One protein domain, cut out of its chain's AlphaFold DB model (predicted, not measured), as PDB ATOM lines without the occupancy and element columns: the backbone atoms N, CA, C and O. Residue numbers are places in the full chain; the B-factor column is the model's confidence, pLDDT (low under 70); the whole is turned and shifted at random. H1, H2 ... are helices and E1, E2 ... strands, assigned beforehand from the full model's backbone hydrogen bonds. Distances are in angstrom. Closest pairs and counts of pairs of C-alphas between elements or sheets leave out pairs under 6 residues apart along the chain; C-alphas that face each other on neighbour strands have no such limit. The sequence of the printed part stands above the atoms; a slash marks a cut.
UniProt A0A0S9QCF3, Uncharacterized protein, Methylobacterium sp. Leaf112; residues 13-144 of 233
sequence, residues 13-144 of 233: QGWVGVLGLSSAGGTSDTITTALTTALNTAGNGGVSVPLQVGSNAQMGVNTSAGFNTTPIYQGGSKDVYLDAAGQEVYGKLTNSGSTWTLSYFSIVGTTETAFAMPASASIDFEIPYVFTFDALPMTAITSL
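What this domain is: This is residues 13 to 144 of the 233 residues of an uncharacterized protein of Methylobacterium sp. Leaf112 (UniProt A0A0S9QCF3). One strongly twisted sheet folds round into an open trough through E1, E8, E4, E5 and E6, and the short helix H1 fills the gap between E1 and E6. The hairpin of E6 and E7 reaches out at one end, while H2 and much of the long link of residues 40 to 59 lie toward the other. The printed part has 132 residues, with two named helices and eight named strands; along the chain E1 and E2 come first, then H1, then E3 to E8, and H2 comes last; the sheet is branched, its neighbour pairs are antiparallel, and the class is mostly strand. The whole is compact, with a radius of gyration of the C-alphas of 14.5 A, but only just elongated, with spans of 43 by 28 by 26 A.

Where its parts are: E1, residues 13 to 22, begins at C-alpha 13 (5.219, -3.153, 2.952), is 26.3 A long and bends by 52 degrees at residue 19. E2 is residues 28 to 30, 7.0 A, and H1 is residues 32 to 39, 10.5 A. E3 is residues 60 to 62, 6.3 A, and E4 is residues 69 to 74, 16.7 A. E5, residues 89 to 96, is 23.0 A long, E6, residues 99 to 108, 28.6 A, and E7, residues 111 to 114, 9.7 A. E8, residues 122 to 131, is 27.5 A long. H2, residues 138 to 142, is 7.5 A long and ends at C-alpha 142 (-6.930, -1.516, 5.985).

How they stand to each other: E1 lies on one side of E8, with N 16 and O 127 2.9 A apart. E3 and E4 lie on the other side of E8, with N 60 and O 130 at 2.9 A and N 73 and O 124 at 2.8 A. E4, E5, E6 and E7 form a meander, each strand the antiparallel neighbour of the one before, and its three successive pairs are hairpins; N 70 and O 91 are 2.8 A apart, N 92 and O 103 2.8 A, and N 106 and O 113 3.0 A. E2 and E7 lie on one side of E6, and N 29 is 2.9 A from O 102. E1 and E6 are apart. H1 is on the sheet at a height of 6.4 A, only just over none of the strands, with 2 of its C-alphas falling on E1 and 2 on E6. The closest C-alphas of H1 and E1 are those of Ala 38 and Val 18, 5.7 A apart. H2 only grazes the sheet, with residues 139 to 141. In H1 every O i to N i+4 pair is within hydrogen-bond range; in H2 0 of 1 is, and 1 of 2 O i to N i+3 pairs.

The domain as a whole: The C-alphas farthest apart, of Ala 85 and Asp 134, are 43.1 A apart. The printed part has no cut. The links H1 to E3 and E4 to E5 are long. The mean pLDDT of the printed part is 91.5; residues 139 to 144 are under 70.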
ATOM      1  N   GLN A  13       5.498  -3.236   4.379       86.75
ATOM      2  CA  GLN A  13       5.219  -3.153   2.952       86.75
ATOM      3  C   GLN A  13       3.742  -2.822   2.738       86.75
ATOM      4  O   GLN A  13       2.868  -3.438   3.346       86.75
ATOM      5  N   GLY A  14       3.483  -1.857   1.866       88.19
ATOM      6  CA  GLY A  14       2.162  -1.494   1.376       88.19
ATOM      7  C   GLY A  14       2.169  -1.345  -0.141       88.19
ATOM      8  O   GLY A  14       3.207  -1.488  -0.790       88.19
ATOM      9  N   TRP A  15       1.002  -1.045  -0.696       90.12
ATOM     10  CA  TRP A  15       0.828  -0.806  -2.124       90.12
ATOM     11  C   TRP A  15       0.635   0.685  -2.387       90.12
ATOM     12  O   TRP A  15      -0.132   1.344  -1.684       90.12
ATOM     13  N   VAL A  16       1.315   1.216  -3.401       92.31
ATOM     14  CA  VAL A  16       1.094   2.582  -3.895       92.31
ATOM     15  C   VAL A  16       0.477   2.505  -5.282       92.31
ATOM     16  O   VAL A  16       1.051   1.917  -6.193       92.31
ATOM     17  N   GLY A  17      -0.703   3.097  -5.446       92.62
ATOM     18  CA  GLY A  17      -1.394   3.136  -6.730       92.62
ATOM     19  C   GLY A  17      -0.794   4.179  -7.671       92.62
ATOM     20  O   GLY A  17      -0.619   5.337  -7.298       92.62
ATOM     21  N   VAL A  18      -0.546   3.779  -8.911       95.00
ATOM     22  CA  VAL A  18      -0.273   4.666 -10.042       95.00
ATOM     23  C   VAL A  18      -1.482   4.613 -10.965       95.00
ATOM     24  O   VAL A  18      -1.951   3.533 -11.321       95.00
ATOM     25  N   LEU A  19      -2.018   5.783 -11.307       94.12
ATOM     26  CA  LEU A  19      -3.285   5.920 -12.022       94.12
ATOM     27  C   LEU A  19      -3.075   6.542 -13.403       94.12
ATOM     28  O   LEU A  19      -2.329   7.515 -13.530       94.12
ATOM     29  N   GLY A  20      -3.775   6.017 -14.405       93.50
ATOM     30  CA  GLY A  20      -3.907   6.599 -15.735       93.50
ATOM     31  C   GLY A  20      -2.607   6.650 -16.530       93.50
ATOM     32  O   GLY A  20      -2.401   7.599 -17.289       93.50
ATOM     33  N   LEU A  21      -1.710   5.672 -16.362       96.12
ATOM     34  CA  LEU A  21      -0.543   5.568 -17.232       96.12
ATOM     35  C   LEU A  21      -1.025   5.243 -18.651       96.12
ATOM     36  O   LEU A  21      -1.700   4.242 -18.869       96.12
ATOM     37  N   SER A  22      -0.648   6.071 -19.622       96.81
ATOM     38  CA  SER A  22      -0.850   5.769 -21.039       96.81
ATOM     39  C   SER A  22       0.328   4.940 -21.547       96.81
ATOM     40  O   SER A  22       1.427   5.477 -21.683       96.81
ATOM     41  N   SER A  23       0.099   3.659 -21.841       94.69
ATOM     42  CA  SER A  23       1.111   2.747 -22.398       94.69
ATOM     43  C   SER A  23       1.694   3.279 -23.714       94.69
ATOM     44  O   SER A  23       0.948   3.736 -24.589       94.69
ATOM     45  N   ALA A  24       3.014   3.184 -23.897       94.12
ATOM     46  CA  ALA A  24       3.690   3.553 -25.146       94.12
ATOM     47  C   ALA A  24       3.487   2.523 -26.275       94.12
ATOM     48  O   ALA A  24       3.837   2.789 -27.425       94.12
ATOM     49  N   GLY A  25       2.891   1.369 -25.963       89.69
ATOM     50  CA  GLY A  25       2.753   0.236 -26.868       89.69
ATOM     51  C   GLY A  25       4.003  -0.645 -26.857       89.69
ATOM     52  O   GLY A  25       5.106  -0.183 -27.141       89.69
ATOM     53  N   GLY A  26       3.837  -1.930 -26.540       96.00
ATOM     54  CA  GLY A  26       4.943  -2.888 -26.441       96.00
ATOM     55  C   GLY A  26       4.986  -3.632 -25.110       96.00
ATOM     56  O   GLY A  26       4.009  -3.666 -24.368       96.00
ATOM     57  N   THR A  27       6.113  -4.281 -24.817       97.75
ATOM     58  CA  THR A  27       6.249  -5.190 -23.664       97.75
ATOM     59  C   THR A  27       6.708  -4.513 -22.376       97.75
ATOM     60  O   THR A  27       6.836  -5.175 -21.346       97.75
ATOM     61  N   SER A  28       6.968  -3.206 -22.405       97.94
ATOM     62  CA  SER A  28       7.346  -2.450 -21.215       97.94
ATOM     63  C   SER A  28       7.181  -0.949 -21.393       97.94
ATOM     64  O   SER A  28       7.349  -0.453 -22.506       97.94
ATOM     65  N   ASP A  29       7.020  -0.235 -20.282       98.25
ATOM     66  CA  ASP A  29       7.051   1.225 -20.218       98.25
ATOM     67  C   ASP A  29       8.099   1.740 -19.226       98.25
ATOM     68  O   ASP A  29       8.370   1.132 -18.186       98.25
ATOM     69  N   THR A  30       8.668   2.910 -19.528       97.56
ATOM     70  CA  THR A  30       9.430   3.683 -18.537       97.56
ATOM     71  C   THR A  30       8.456   4.477 -17.680       97.56
ATOM     72  O   THR A  30       7.743   5.345 -18.180       97.56
ATOM     73  N   ILE A  31       8.452   4.214 -16.376       97.69
ATOM     74  CA  ILE A  31       7.446   4.733 -15.444       97.69
ATOM     75  C   ILE A  31       8.013   5.706 -14.402       97.69
ATOM     76  O   ILE A  31       7.283   6.118 -13.506       97.69
ATOM     77  N   THR A  32       9.285   6.115 -14.505       97.69
ATOM     78  CA  THR A  32       9.951   7.002 -13.524       97.69
ATOM     79  C   THR A  32       9.114   8.236 -13.168       97.69
ATOM     80  O   THR A  32       8.933   8.545 -11.989       97.69
ATOM     81  N   THR A  33       8.561   8.929 -14.166       97.19
ATOM     82  CA  THR A  33       7.723  10.118 -13.946       97.19
ATOM     83  C   THR A  33       6.413   9.771 -13.243       97.19
ATOM     84  O   THR A  33       6.047  10.433 -12.275       97.19
ATOM     85  N   ALA A  34       5.724   8.716 -13.685       97.00
ATOM     86  CA  ALA A  34       4.458   8.288 -13.093       97.00
ATOM     87  C   ALA A  34       4.636   7.854 -11.626       97.00
ATOM     88  O   ALA A  34       3.849   8.252 -10.766       97.00
ATOM     89  N   LEU A  35       5.721   7.132 -11.323       96.50
ATOM     90  CA  LEU A  35       6.102   6.780  -9.954       96.50
ATOM     91  C   LEU A  35       6.385   8.013  -9.105       96.50
ATOM     92  O   LEU A  35       5.883   8.113  -7.993       96.50
ATOM     93  N   THR A  36       7.167   8.959  -9.626       97.25
ATOM     94  CA  THR A  36       7.510  10.186  -8.892       97.25
ATOM     95  C   THR A  36       6.245  10.954  -8.511       97.25
ATOM     96  O   THR A  36       6.095  11.378  -7.368       97.25
ATOM     97  N   THR A  37       5.297  11.077  -9.444       97.00
ATOM     98  CA  THR A  37       4.000  11.715  -9.194       97.00
ATOM     99  C   THR A  37       3.203  10.990  -8.113       97.00
ATOM    100  O   THR A  37       2.718  11.645  -7.195       97.00
ATOM    101  N   ALA A  38       3.092   9.661  -8.182       95.88
ATOM    102  CA  ALA A  38       2.358   8.882  -7.185       95.88
ATOM    103  C   ALA A  38       2.997   8.971  -5.788       95.88
ATOM    104  O   ALA A  38       2.300   9.133  -4.789       95.88
ATOM    105  N   LEU A  39       4.329   8.921  -5.704       96.50
ATOM    106  CA  LEU A  39       5.045   8.949  -4.428       96.50
ATOM    107  C   LEU A  39       5.011  10.311  -3.732       96.50
ATOM    108  O   LEU A  39       5.171  10.362  -2.514       96.50
ATOM    109  N   ASN A  40       4.718  11.399  -4.451       96.81
ATOM    110  CA  ASN A  40       4.556  12.724  -3.848       96.81
ATOM    111  C   ASN A  40       3.390  12.821  -2.859       96.81
ATOM    112  O   ASN A  40       3.379  13.747  -2.050       96.81
ATOM    113  N   THR A  41       2.443  11.883  -2.906       94.44
ATOM    114  CA  THR A  41       1.278  11.847  -2.012       94.44
ATOM    115  C   THR A  41       1.073  10.492  -1.333       94.44
ATOM    116  O   THR A  41       0.043  10.270  -0.699       94.44
ATOM    117  N   ALA A  42       2.036   9.574  -1.448       93.56
ATOM    118  CA  ALA A  42       1.876   8.194  -0.994       93.56
ATOM    119  C   ALA A  42       2.156   7.973   0.500       93.56
ATOM    120  O   ALA A  42       1.903   6.881   1.000       93.56
ATOM    121  N   GLY A  43       2.708   8.955   1.209       93.31
ATOM    122  CA  GLY A  43       2.975   8.883   2.642       93.31
ATOM    123  C   GLY A  43       1.776   9.278   3.499       93.31
ATOM    124  O   GLY A  43       0.751   9.773   3.024       93.31
ATOM    125  N   ASN A  44       1.909   9.063   4.806       92.25
ATOM    126  CA  ASN A  44       0.885   9.398   5.784       92.25
ATOM    127  C   ASN A  44       0.450  10.870   5.674       92.25
ATOM    128  O   ASN A  44       1.281  11.770   5.590       92.25
ATOM    129  N   GLY A  45      -0.863  11.109   5.645       89.81
ATOM    130  CA  GLY A  45      -1.428  12.445   5.436       89.81
ATOM    131  C   GLY A  45      -1.177  13.043   4.045       89.81
ATOM    132  O   GLY A  45      -1.330  14.250   3.885       89.81
ATOM    133  N   GLY A  46      -0.792  12.236   3.050       90.31
ATOM    134  CA  GLY A  46      -0.491  12.710   1.697       90.31
ATOM    135  C   GLY A  46       0.909  13.307   1.547       90.31
ATOM    136  O   GLY A  46       1.143  14.091   0.632       90.31
ATOM    137  N   VAL A  47       1.830  12.985   2.458       94.50
ATOM    138  CA  VAL A  47       3.219  13.465   2.419       94.50
ATOM    139  C   VAL A  47       4.031  12.685   1.380       94.50
ATOM    140  O   VAL A  47       3.779  11.507   1.136       94.50
ATOM    141  N   SER A  48       5.028  13.331   0.773       96.06
ATOM    142  CA  SER A  48       5.924  12.686  -0.189       96.06
ATOM    143  C   SER A  48       6.817  11.631   0.471       96.06
ATOM    144  O   SER A  48       7.344  11.841   1.566       96.06
ATOM    145  N   VAL A  49       7.020  10.510  -0.221       96.06
ATOM    146  CA  VAL A  49       8.005   9.477   0.127       96.06
ATOM    147  C   VAL A  49       9.038   9.338  -1.000       96.06
ATOM    148  O   VAL A  49       8.729   9.600  -2.164       96.06
ATOM    149  N   PRO A  50      10.290   8.946  -0.703       96.12
ATOM    150  CA  PRO A  50      11.358   8.962  -1.699       96.12
ATOM    151  C   PRO A  50      11.181   7.891  -2.785       96.12
ATOM    152  O   PRO A  50      10.866   6.734  -2.500       96.12
ATOM    153  N   LEU A  51      11.492   8.248  -4.034       96.69
ATOM    154  CA  LEU A  51      11.694   7.275  -5.108       96.69
ATOM    155  C   LEU A  51      13.108   6.691  -5.002       96.69
ATOM    156  O   LEU A  51      14.081   7.284  -5.464       96.69
ATOM    157  N   GLN A  52      13.213   5.523  -4.384       96.12
ATOM    158  CA  GLN A  52      14.455   4.765  -4.244       96.12
ATOM    159  C   GLN A  52      14.156   3.266  -4.199       96.12
ATOM    160  O   GLN A  52      13.012   2.870  -3.966       96.12
ATOM    161  N   VAL A  53      15.178   2.436  -4.404       95.75
ATOM    162  CA  VAL A  53      15.055   0.983  -4.238       95.75
ATOM    163  C   VAL A  53      14.869   0.659  -2.756       95.75
ATOM    164  O   VAL A  53      15.676   1.048  -1.913       95.75
ATOM    165  N   GLY A  54      13.774  -0.031  -2.446       93.38
ATOM    166  CA  GLY A  54      13.444  -0.519  -1.115       93.38
ATOM    167  C   GLY A  54      14.044  -1.896  -0.839       93.38
ATOM    168  O   GLY A  54      14.319  -2.678  -1.748       93.38
ATOM    169  N   SER A  55      14.222  -2.203   0.441       88.38
ATOM    170  CA  SER A  55      14.677  -3.504   0.933       88.38
ATOM    171  C   SER A  55      14.055  -3.803   2.299       88.38
ATOM    172  O   SER A  55      13.319  -2.995   2.856       88.38
ATOM    173  N   ASN A  56      14.395  -4.941   2.903       82.12
ATOM    174  CA  ASN A  56      14.013  -5.241   4.287       82.12
ATOM    175  C   ASN A  56      14.658  -4.304   5.336       82.12
ATOM    176  O   ASN A  56      14.297  -4.378   6.512       82.12
ATOM    177  N   ALA A  57      15.589  -3.437   4.925       87.12
ATOM    178  CA  ALA A  57      16.279  -2.472   5.776       87.12
ATOM    179  C   ALA A  57      16.109  -1.011   5.319       87.12
ATOM    180  O   ALA A  57      16.531  -0.104   6.034       87.12
ATOM    181  N   GLN A  58      15.489  -0.765   4.161       91.81
ATOM    182  CA  GLN A  58      15.372   0.567   3.569       91.81
ATOM    183  C   GLN A  58      13.983   0.787   2.970       91.81
ATOM    184  O   GLN A  58      13.470  -0.062   2.244       91.81
ATOM    185  N   MET A  59      13.392   1.949   3.249       94.25
ATOM    186  CA  MET A  59      12.127   2.352   2.637       94.25
ATOM    187  C   MET A  59      12.296   2.588   1.130       94.25
ATOM    188  O   MET A  59      13.339   3.085   0.710       94.25
ATOM    189  N   GLY A  60      11.290   2.288   0.317       96.00
ATOM    190  CA  GLY A  60      11.382   2.442  -1.136       96.00
ATOM    191  C   GLY A  60      10.564   1.415  -1.906       96.00
ATOM    192  O   GLY A  60       9.908   0.555  -1.322       96.00
ATOM    193  N   VAL A  61      10.633   1.472  -3.233       95.06
ATOM    194  CA  VAL A  61       9.965   0.515  -4.125       95.06
ATOM    195  C   VAL A  61      10.738  -0.804  -4.120       95.06
ATOM    196  O   VAL A  61      11.937  -0.819  -4.409       95.06
ATOM    197  N   ASN A  62      10.080  -1.915  -3.804       92.38
ATOM    198  CA  ASN A  62      10.731  -3.221  -3.753       92.38
ATOM    199  C   ASN A  62      10.854  -3.820  -5.164       92.38
ATOM    200  O   ASN A  62       9.856  -4.136  -5.806       92.38
ATOM    201  N   THR A  63      12.087  -3.990  -5.647       92.75
ATOM    202  CA  THR A  63      12.383  -4.600  -6.959       92.75
ATOM    203  C   THR A  63      12.975  -6.003  -6.845       92.75
ATOM    204  O   THR A  63      13.451  -6.552  -7.838       92.75
ATOM    205  N   SER A  64      12.990  -6.586  -5.645       88.88
ATOM    206  CA  SER A  64      13.516  -7.934  -5.428       88.88
ATOM    207  C   SER A  64      12.626  -8.973  -6.112       88.88
ATOM    208  O   SER A  64      11.403  -8.833  -6.120       88.88
ATOM    209  N   ALA A  65      13.228 -10.039  -6.645       84.56
ATOM    210  CA  ALA A  65      12.475 -11.155  -7.214       84.56
ATOM    211  C   ALA A  65      11.449 -11.705  -6.201       84.56
ATOM    212  O   ALA A  65      11.736 -11.792  -5.006       84.56
ATOM    213  N   GLY A  66      10.242 -12.016  -6.680       80.88
ATOM    214  CA  GLY A  66       9.106 -12.451  -5.855       80.88
ATOM    215  C   GLY A  66       8.343 -11.317  -5.158       80.88
ATOM    216  O   GLY A  66       7.249 -11.538  -4.645       80.88
ATOM    217  N   PHE A  67       8.879 -10.093  -5.163       83.94
ATOM    218  CA  PHE A  67       8.225  -8.909  -4.597       83.94
ATOM    219  C   PHE A  67       8.091  -7.761  -5.588       83.94
ATOM    220  O   PHE A  67       7.560  -6.728  -5.216       83.94
ATOM    221  N   ASN A  68       8.571  -7.915  -6.822       90.56
ATOM    222  CA  ASN A  68       8.540  -6.877  -7.850       90.56
ATOM    223  C   ASN A  68       7.335  -6.989  -8.796       90.56
ATOM    224  O   ASN A  68       7.275  -6.267  -9.792       90.56
ATOM    225  N   THR A  69       6.404  -7.894  -8.504       92.25
ATOM    226  CA  THR A  69       5.180  -8.110  -9.277       92.25
ATOM    227  C   THR A  69       4.130  -7.059  -8.920       92.25
ATOM    228  O   THR A  69       3.890  -6.789  -7.743       92.25
ATOM    229  N   THR A  70       3.477  -6.490  -9.933       91.94
ATOM    230  CA  THR A  70       2.418  -5.486  -9.784       91.94
ATOM    231  C   THR A  70       1.146  -5.957 -10.486       91.94
ATOM    232  O   THR A  70       1.225  -6.366 -11.648       91.94
ATOM    233  N   PRO A  71      -0.043  -5.854  -9.873       92.94
ATOM    234  CA  PRO A  71      -1.287  -5.992 -10.626       92.94
ATOM    235  C   PRO A  71      -1.398  -4.882 -11.674       92.94
ATOM    236  O   PRO A  71      -0.973  -3.750 -11.423       92.94
ATOM    237  N   ILE A  72      -1.991  -5.204 -12.825       94.94
ATOM    238  CA  ILE A  72      -2.338  -4.229 -13.860       94.94
ATOM    239  C   ILE A  72      -3.854  -4.202 -14.037       94.94
ATOM    240  O   ILE A  72      -4.525  -5.234 -14.087       94.94
ATOM    241  N   TYR A  73      -4.382  -2.994 -14.162       95.25
ATOM    242  CA  TYR A  73      -5.802  -2.722 -14.280       95.25
ATOM    243  C   TYR A  73      -6.112  -1.920 -15.527       95.25
ATOM    244  O   TYR A  73      -5.285  -1.135 -15.996       95.25
ATOM    245  N   GLN A  74      -7.350  -2.030 -15.989       93.75
ATOM    246  CA  GLN A  74      -7.922  -1.043 -16.892       93.75
ATOM    247  C   GLN A  74      -8.029   0.309 -16.176       93.75
ATOM    248  O   GLN A  74      -8.548   0.407 -15.057       93.75
ATOM    249  N   GLY A  75      -7.516   1.357 -16.819       92.25
ATOM    250  CA  GLY A  75      -7.501   2.701 -16.258       92.25
ATOM    251  C   GLY A  75      -8.912   3.222 -15.985       92.25
ATOM    252  O   GLY A  75      -9.785   3.182 -16.851       92.25
ATOM    253  N   GLY A  76      -9.139   3.725 -14.772       84.81
ATOM    254  CA  GLY A  76     -10.404   4.345 -14.363       84.81
ATOM    255  C   GLY A  76     -11.486   3.380 -13.865       84.81
ATOM    256  O   GLY A  76     -12.211   3.754 -12.944       84.81
ATOM    257  N   SER A  77     -11.589   2.154 -14.397       87.31
ATOM    258  CA  SER A  77     -12.558   1.159 -13.897       87.31
ATOM    259  C   SER A  77     -12.003   0.272 -12.785       87.31
ATOM    260  O   SER A  77     -12.779  -0.247 -11.987       87.31
ATOM    261  N   LYS A  78     -10.669   0.128 -12.701       85.75
ATOM    262  CA  LYS A  78      -9.978  -0.814 -11.797       85.75
ATOM    263  C   LYS A  78     -10.287  -2.288 -12.060       85.75
ATOM    264  O   LYS A  78      -9.934  -3.137 -11.241       85.75
ATOM    265  N   ASP A  79     -10.877  -2.603 -13.208       89.12
ATOM    266  CA  ASP A  79     -11.054  -3.988 -13.630       89.12
ATOM    267  C   ASP A  79      -9.704  -4.616 -13.970       89.12
ATOM    268  O   ASP A  79      -8.774  -3.936 -14.413       89.12
ATOM    269  N   VAL A  80      -9.596  -5.930 -13.769       91.31
ATOM    270  CA  VAL A  80      -8.392  -6.687 -14.124       91.31
ATOM    271  C   VAL A  80      -8.123  -6.532 -15.620       91.31
ATOM    272  O   VAL A  80      -9.021  -6.713 -16.448       91.31
ATOM    273  N   TYR A  81      -6.883  -6.205 -15.977       94.31
ATOM    274  CA  TYR A  81      -6.493  -6.172 -17.379       94.31
ATOM    275  C   TYR A  81      -6.275  -7.607 -17.874       94.31
ATOM    276  O   TYR A  81      -5.417  -8.317 -17.354       94.31
ATOM    277  N   LEU A  82      -7.059  -8.043 -18.862       93.75
ATOM    278  CA  LEU A  82      -6.986  -9.397 -19.413       93.75
ATOM    279  C   LEU A  82      -6.321  -9.399 -20.791       93.75
ATOM    280  O   LEU A  82      -6.512  -8.476 -21.587       93.75
ATOM    281  N   ASP A  83      -5.566 -10.453 -21.084       92.94
ATOM    282  CA  ASP A  83      -5.101 -10.735 -22.437       92.94
ATOM    283  C   ASP A  83      -6.224 -11.329 -23.311       92.94
ATOM    284  O   ASP A  83      -7.344 -11.581 -22.863       92.94
ATOM    285  N   ALA A  84      -5.928 -11.565 -24.593       90.50
ATOM    286  CA  ALA A  84      -6.905 -12.096 -25.546       90.50
ATOM    287  C   ALA A  84      -7.404 -13.515 -25.204       90.50
ATOM    288  O   ALA A  84      -8.445 -13.933 -25.709       90.50
ATOM    289  N   ALA A  85      -6.676 -14.255 -24.363       87.69
ATOM    290  CA  ALA A  85      -7.059 -15.575 -23.876       87.69
ATOM    291  C   ALA A  85      -7.812 -15.513 -22.532       87.69
ATOM    292  O   ALA A  85      -8.161 -16.558 -21.983       87.69
ATOM    293  N   GLY A  86      -8.079 -14.310 -22.011       89.31
ATOM    294  CA  GLY A  86      -8.761 -14.095 -20.737       89.31
ATOM    295  C   GLY A  86      -7.856 -14.246 -19.512       89.31
ATOM    296  O   GLY A  86      -8.371 -14.398 -18.407       89.31
ATOM    297  N   GLN A  87      -6.532 -14.218 -19.683       88.94
ATOM    298  CA  GLN A  87      -5.575 -14.350 -18.584       88.94
ATOM    299  C   GLN A  87      -5.218 -12.977 -18.011       88.94
ATOM    300  O   GLN A  87      -5.088 -12.007 -18.752       88.94
ATOM    301  N   GLU A  88      -5.020 -12.900 -16.694       93.12
ATOM    302  CA  GLU A  88      -4.601 -11.667 -16.021       93.12
ATOM    303  C   GLU A  88      -3.212 -11.217 -16.495       93.12
ATOM    304  O   GLU A  88      -2.240 -11.983 -16.480       93.12
ATOM    305  N   VAL A  89      -3.139  -9.954 -16.908       95.00
ATOM    306  CA  VAL A  89      -1.901  -9.253 -17.227       95.00
ATOM    307  C   VAL A  89      -1.363  -8.610 -15.955       95.00
ATOM    308  O   VAL A  89      -2.091  -7.963 -15.203       95.00
ATOM    309  N   TYR A  90      -0.068  -8.760 -15.723       95.62
ATOM    310  CA  TYR A  90       0.632  -8.179 -14.586       95.62
ATOM    311  C   TYR A  90       1.951  -7.544 -15.021       95.62
ATOM    312  O   TYR A  90       2.452  -7.772 -16.125       95.62
ATOM    313  N   GLY A  91       2.502  -6.711 -14.148       95.38
ATOM    314  CA  GLY A  91       3.758  -6.014 -14.353       95.38
ATOM    315  C   GLY A  91       4.881  -6.593 -13.500       95.38
ATOM    316  O   GLY A  91       4.640  -7.112 -12.412       95.38
ATOM    317  N   LYS A  92       6.122  -6.464 -13.968       95.38
ATOM    318  CA  LYS A  92       7.330  -6.619 -13.152       95.38
ATOM    319  C   LYS A  92       8.128  -5.330 -13.166       95.38
ATOM    320  O   LYS A  92       8.469  -4.811 -14.231       95.38
ATOM    321  N   LEU A  93       8.439  -4.834 -11.976       95.56
ATOM    322  CA  LEU A  93       9.249  -3.642 -11.782       95.56
ATOM    323  C   LEU A  93      10.733  -3.980 -11.839       95.56
ATOM    324  O   LEU A  93      11.204  -4.930 -11.206       95.56
ATOM    325  N   THR A  94      11.479  -3.147 -12.551       96.25
ATOM    326  CA  THR A  94      12.941  -3.136 -12.536       96.25
ATOM    327  C   THR A  94      13.447  -1.706 -12.386       96.25
ATOM    328  O   THR A  94      12.787  -0.743 -12.786       96.25
ATOM    329  N   ASN A  95      14.623  -1.565 -11.783       96.75
ATOM    330  CA  ASN A  95      15.335  -0.301 -11.685       96.75
ATOM    331  C   ASN A  95      16.750  -0.483 -12.243       96.75
ATOM    332  O   ASN A  95      17.433  -1.452 -11.914       96.75
ATOM    333  N   SER A  96      17.177   0.453 -13.086       95.88
ATOM    334  CA  SER A  96      18.552   0.549 -13.573       95.88
ATOM    335  C   SER A  96      18.968   2.015 -13.552       95.88
ATOM    336  O   SER A  96      18.472   2.834 -14.330       95.88
ATOM    337  N   GLY A  97      19.831   2.372 -12.599       92.81
ATOM    338  CA  GLY A  97      20.162   3.770 -12.326       92.81
ATOM    339  C   GLY A  97      18.922   4.572 -11.917       92.81
ATOM    340  O   GLY A  97      18.210   4.208 -10.984       92.81
ATOM    341  N   SER A  98      18.642   5.669 -12.620       92.44
ATOM    342  CA  SER A  98      17.466   6.523 -12.382       92.44
ATOM    343  C   SER A  98      16.211   6.090 -13.154       92.44
ATOM    344  O   SER A  98      15.151   6.707 -13.010       92.44
ATOM    345  N   THR A  99      16.306   5.040 -13.969       96.94
ATOM    346  CA  THR A  99      15.204   4.580 -14.814       96.94
ATOM    347  C   THR A  99      14.447   3.450 -14.135       96.94
ATOM    348  O   THR A  99      15.032   2.448 -13.721       96.94
ATOM    349  N   TRP A 100      13.131   3.620 -14.036       97.88
ATOM    350  CA  TRP A 100      12.196   2.618 -13.546       97.88
ATOM    351  C   TRP A 100      11.371   2.093 -14.707       97.88
ATOM    352  O   TRP A 100      10.761   2.878 -15.438       97.88
ATOM    353  N   THR A 101      11.339   0.775 -14.856       97.88
ATOM    354  CA  THR A 101      10.672   0.107 -15.971       97.88
ATOM    355  C   THR A 101       9.641  -0.877 -15.448       97.88
ATOM    356  O   THR A 101       9.921  -1.659 -14.535       97.88
ATOM    357  N   LEU A 102       8.453  -0.830 -16.044       97.88
ATOM    358  CA  LEU A 102       7.375  -1.787 -15.847       97.88
ATOM    359  C   LEU A 102       7.302  -2.677 -17.080       97.88
ATOM    360  O   LEU A 102       6.996  -2.187 -18.162       97.88
ATOM    361  N   SER A 103       7.605  -3.961 -16.931       97.88
ATOM    362  CA  SER A 103       7.504  -4.947 -18.013       97.88
ATOM    363  C   SER A 103       6.244  -5.783 -17.852       97.88
ATOM    364  O   SER A 103       5.934  -6.196 -16.737       97.88
ATOM    365  N   TYR A 104       5.530  -6.043 -18.942       97.56
ATOM    366  CA  TYR A 104       4.212  -6.675 -18.920       97.56
ATOM    367  C   TYR A 104       4.278  -8.160 -19.253       97.56
ATOM    368  O   TYR A 104       4.978  -8.578 -20.180       97.56
ATOM    369  N   PHE A 105       3.493  -8.952 -18.531       96.81
ATOM    370  CA  PHE A 105       3.437 -10.399 -18.678       96.81
ATOM    371  C   PHE A 105       2.014 -10.920 -18.483       96.81
ATOM    372  O   PHE A 105       1.216 -10.320 -17.768       96.81
ATOM    373  N   SER A 106       1.717 -12.071 -19.078       95.31
ATOM    374  CA  SER A 106       0.576 -12.914 -18.713       95.31
ATOM    375  C   SER A 106       1.035 -14.367 -18.568       95.31
ATOM    376  O   SER A 106       2.139 -14.736 -18.985       95.31
ATOM    377  N   ILE A 107       0.227 -15.211 -17.922       89.81
ATOM    378  CA  ILE A 107       0.504 -16.651 -17.857       89.81
ATOM    379  C   ILE A 107      -0.289 -17.374 -18.940       89.81
ATOM    380  O   ILE A 107      -1.493 -17.592 -18.794       89.81
ATOM    381  N   VAL A 108       0.396 -17.830 -19.984       85.75
ATOM    382  CA  VAL A 108      -0.202 -18.662 -21.032       85.75
ATOM    383  C   VAL A 108       0.080 -20.126 -20.697       85.75
ATOM    384  O   VAL A 108       1.221 -20.588 -20.728       85.75
ATOM    385  N   GLY A 109      -0.964 -20.857 -20.297       83.56
ATOM    386  CA  GLY A 109      -0.814 -22.197 -19.721       83.56
ATOM    387  C   GLY A 109      -0.107 -22.143 -18.364       83.56
ATOM    388  O   GLY A 109      -0.690 -21.687 -17.379       83.56
ATOM    389  N   THR A 110       1.146 -22.595 -18.316       77.19
ATOM    390  CA  THR A 110       2.021 -22.555 -17.127       77.19
ATOM    391  C   THR A 110       3.230 -21.639 -17.306       77.19
ATOM    392  O   THR A 110       4.058 -21.543 -16.406       77.19
ATOM    393  N   THR A 111       3.351 -20.974 -18.456       85.38
ATOM    394  CA  THR A 111       4.550 -20.216 -18.821       85.38
ATOM    395  C   THR A 111       4.272 -18.723 -18.754       85.38
ATOM    396  O   THR A 111       3.333 -18.217 -19.372       85.38
ATOM    397  N   GLU A 112       5.117 -18.005 -18.020       92.62
ATOM    398  CA  GLU A 112       5.165 -16.548 -18.078       92.62
ATOM    399  C   GLU A 112       5.589 -16.099 -19.477       92.62
ATOM    400  O   GLU A 112       6.658 -16.456 -19.969       92.62
ATOM    401  N   THR A 113       4.719 -15.335 -20.128       94.56
ATOM    402  CA  THR A 113       4.907 -14.858 -21.494       94.56
ATOM    403  C   THR A 113       4.847 -13.342 -21.500       94.56
ATOM    404  O   THR A 113       3.970 -12.750 -20.871       94.56
ATOM    405  N   ALA A 114       5.786 -12.706 -22.202       97.12
ATOM    406  CA  ALA A 114       5.782 -11.259 -22.367       97.12
ATOM    407  C   ALA A 114       4.491 -10.818 -23.069       97.12
ATOM    408  O   ALA A 114       4.139 -11.344 -24.128       97.12
ATOM    409  N   PHE A 115       3.802  -9.848 -22.481       97.25
ATOM    410  CA  PHE A 115       2.570  -9.289 -23.016       97.25
ATOM    411  C   PHE A 115       2.864  -7.944 -23.679       97.25
ATOM    412  O   PHE A 115       3.540  -7.103 -23.096       97.25
ATOM    413  N   ALA A 116       2.366  -7.725 -24.894       97.69
ATOM    414  CA  ALA A 116       2.483  -6.433 -25.560       97.69
ATOM    415  C   ALA A 116       1.227  -5.596 -25.288       97.69
ATOM    416  O   ALA A 116       0.153  -5.894 -25.815       97.69
ATOM    417  N   MET A 117       1.365  -4.538 -24.490       97.31
ATOM    418  CA  MET A 117       0.290  -3.580 -24.264       97.31
ATOM    419  C   MET A 117      -0.076  -2.860 -25.566       97.31
ATOM    420  O   MET A 117       0.824  -2.463 -26.316       97.31
ATOM    421  N   PRO A 118      -1.376  -2.625 -25.828       96.50
ATOM    422  CA  PRO A 118      -1.790  -1.725 -26.889       96.50
ATOM    423  C   PRO A 118      -1.225  -0.319 -26.657       96.50
ATOM    424  O   PRO A 118      -1.104   0.149 -25.519       96.50
ATOM    425  N   ALA A 119      -0.880   0.363 -27.748       95.25
ATOM    426  CA  ALA A 119      -0.479   1.761 -27.681       95.25
ATOM    427  C   ALA A 119      -1.640   2.611 -27.149       95.25
ATOM    428  O   ALA A 119      -2.794   2.408 -27.534       95.25
ATOM    429  N   SER A 120      -1.328   3.551 -26.260       94.69
ATOM    430  CA  SER A 120      -2.295   4.431 -25.597       94.69
ATOM    431  C   SER A 120      -3.336   3.711 -24.733       94.69
ATOM    432  O   SER A 120      -4.347   4.313 -24.368       94.69
ATOM    433  N   ALA A 121      -3.113   2.438 -24.379       95.75
ATOM    434  CA  ALA A 121      -3.926   1.782 -23.363       95.75
ATOM    435  C   ALA A 121      -3.759   2.531 -22.035       95.75
ATOM    436  O   ALA A 121      -2.638   2.712 -21.559       95.75
ATOM    437  N   SER A 122      -4.875   2.975 -21.456       96.19
ATOM    438  CA  SER A 122      -4.891   3.556 -20.117       96.19
ATOM    439  C   SER A 122      -4.851   2.424 -19.101       96.19
ATOM    440  O   SER A 122      -5.764   1.592 -19.075       96.19
ATOM    441  N   ILE A 123      -3.799   2.387 -18.289       96.62
ATOM    442  CA  ILE A 123      -3.622   1.379 -17.251       96.62
ATOM    443  C   ILE A 123      -3.420   2.026 -15.888       96.62
ATOM    444  O   ILE A 123      -2.750   3.052 -15.750       96.62
ATOM    445  N   ASP A 124      -3.956   1.369 -14.869       96.25
ATOM    446  CA  ASP A 124      -3.548   1.618 -13.495       96.25
ATOM    447  C   ASP A 124      -2.740   0.425 -12.989       96.25
ATOM    448  O   ASP A 124      -2.911  -0.700 -13.457       96.25
ATOM    449  N   PHE A 125      -1.887   0.645 -11.998       94.50
ATOM    450  CA  PHE A 125      -1.131  -0.429 -11.358       94.50
ATOM    451  C   PHE A 125      -0.778  -0.077  -9.920       94.50
ATOM    452  O   PHE A 125      -0.896   1.073  -9.500       94.50
ATOM    453  N   GLU A 126      -0.362  -1.073  -9.146       92.69
ATOM    454  CA  GLU A 126       0.018  -0.892  -7.746       92.69
ATOM    455  C   GLU A 126       1.444  -1.370  -7.529       92.69
ATOM    456  O   GLU A 126       1.785  -2.508  -7.848       92.69
ATOM    457  N   ILE A 127       2.290  -0.506  -6.976       92.19
ATOM    458  CA  ILE A 127       3.682  -0.844  -6.701       92.19
ATOM    459  C   ILE A 127       3.862  -1.287  -5.247       92.19
ATOM    460  O   ILE A 127       3.287  -0.675  -4.343       92.19
ATOM    461  N   PRO A 128       4.701  -2.298  -4.996       91.69
ATOM    462  CA  PRO A 128       5.087  -2.687  -3.654       91.69
ATOM    463  C   PRO A 128       6.091  -1.667  -3.110       91.69
ATOM    464  O   PRO A 128       7.202  -1.520  -3.628       91.69
ATOM    465  N   TYR A 129       5.701  -0.957  -2.056       93.44
ATOM    466  CA  TYR A 129       6.518   0.058  -1.401       93.44
ATOM    467  C   TYR A 129       6.728  -0.287   0.071       93.44
ATOM    468  O   TYR A 129       5.790  -0.595   0.805       93.44
ATOM    469  N   VAL A 130       7.977  -0.238   0.511       93.56
ATOM    470  CA  VAL A 130       8.386  -0.438   1.897       93.56
ATOM    471  C   VAL A 130       8.371   0.913   2.602       93.56
ATOM    472  O   VAL A 130       9.121   1.813   2.235       93.56
ATOM    473  N   PHE A 131       7.535   1.054   3.622       92.62
ATOM    474  CA  PHE A 131       7.384   2.252   4.441       92.62
ATOM    475  C   PHE A 131       8.065   2.091   5.798       92.62
ATOM    476  O   PHE A 131       8.116   1.001   6.375       92.62
ATOM    477  N   THR A 132       8.528   3.209   6.351       91.38
ATOM    478  CA  THR A 132       8.722   3.344   7.796       91.38
ATOM    479  C   THR A 132       7.356   3.495   8.474       91.38
ATOM    480  O   THR A 132       6.380   3.907   7.847       91.38
ATOM    481  N   PHE A 133       7.258   3.133   9.754       86.50
ATOM    482  CA  PHE A 133       5.975   3.118  10.464       86.50
ATOM    483  C   PHE A 133       5.302   4.504  10.544       86.50
ATOM    484  O   PHE A 133       4.081   4.601  10.509       86.50
ATOM    485  N   ASP A 134       6.089   5.575  10.623       88.06
ATOM    486  CA  ASP A 134       5.640   6.972  10.619       88.06
ATOM    487  C   ASP A 134       5.158   7.460   9.244       88.06
ATOM    488  O   ASP A 134       4.243   8.283   9.166       88.06
ATOM    489  N   ALA A 135       5.749   6.936   8.167       89.31
ATOM    490  CA  ALA A 135       5.396   7.288   6.797       89.31
ATOM    491  C   ALA A 135       4.234   6.455   6.238       89.31
ATOM    492  O   ALA A 135       3.650   6.851   5.232       89.31
ATOM    493  N   LEU A 136       3.894   5.318   6.857       88.00
ATOM    494  CA  LEU A 136       2.831   4.437   6.381       88.00
ATOM    495  C   LEU A 136       1.461   5.140   6.471       88.00
ATOM    496  O   LEU A 136       1.045   5.529   7.567       88.00
ATOM    497  N   PRO A 137       0.714   5.275   5.360       84.88
ATOM    498  CA  PRO A 137      -0.645   5.800   5.409       84.88
ATOM    499  C   PRO A 137      -1.553   4.924   6.267       84.88
ATOM    500  O   PRO A 137      -1.544   3.700   6.141       84.88
ATOM    501  N   MET A 138      -2.416   5.538   7.080       76.88
ATOM    502  CA  MET A 138      -3.392   4.794   7.892       76.88
ATOM    503  C   MET A 138      -4.276   3.854   7.056       76.88
ATOM    504  O   MET A 138      -4.644   2.775   7.514       76.88
ATOM    505  N   THR A 139      -4.592   4.240   5.819       69.69
ATOM    506  CA  THR A 139      -5.420   3.457   4.894       69.69
ATOM    507  C   THR A 139      -4.703   2.230   4.328       69.69
ATOM    508  O   THR A 139      -5.375   1.268   3.956       69.69
ATOM    509  N   ALA A 140      -3.366   2.215   4.321       66.75
ATOM    510  CA  ALA A 140      -2.574   1.100   3.802       66.75
ATOM    511  C   ALA A 140      -2.708  -0.168   4.667       66.75
ATOM    512  O   ALA A 140      -2.612  -1.278   4.154       66.75
ATOM    513  N   ILE A 141      -2.980  -0.018   5.971       64.19
ATOM    514  CA  ILE A 141      -3.201  -1.151   6.890       64.19
ATOM    515  C   ILE A 141      -4.561  -1.813   6.624       64.19
ATOM    516  O   ILE A 141      -4.698  -3.030   6.731       64.19
ATOM    517  N   THR A 142      -5.572  -1.023   6.258       61.25
ATOM    518  CA  THR A 142      -6.930  -1.516   5.985       61.25
ATOM    519  C   THR A 142      -7.126  -2.013   4.553       61.25
ATOM    520  O   THR A 142      -8.092  -2.721   4.292       61.25
ATOM    521  N   SER A 143      -6.229  -1.669   3.622       57.56
ATOM    522  CA  SER A 143      -6.343  -2.013   2.197       57.56
ATOM    523  C   SER A 143      -5.647  -3.326   1.823       57.56
ATOM    524  O   SER A 143      -5.142  -3.455   0.707       57.56
ATOM    525  N   LEU A 144      -5.597  -4.306   2.731       55.72
ATOM    526  CA  LEU A 144      -5.184  -5.672   2.400       55.72
ATOM    527  C   LEU A 144      -6.230  -6.288   1.461       55.72
ATOM    528  O   LEU A 144      -7.121  -7.027   1.875       55.72
TER     529      LEU A 144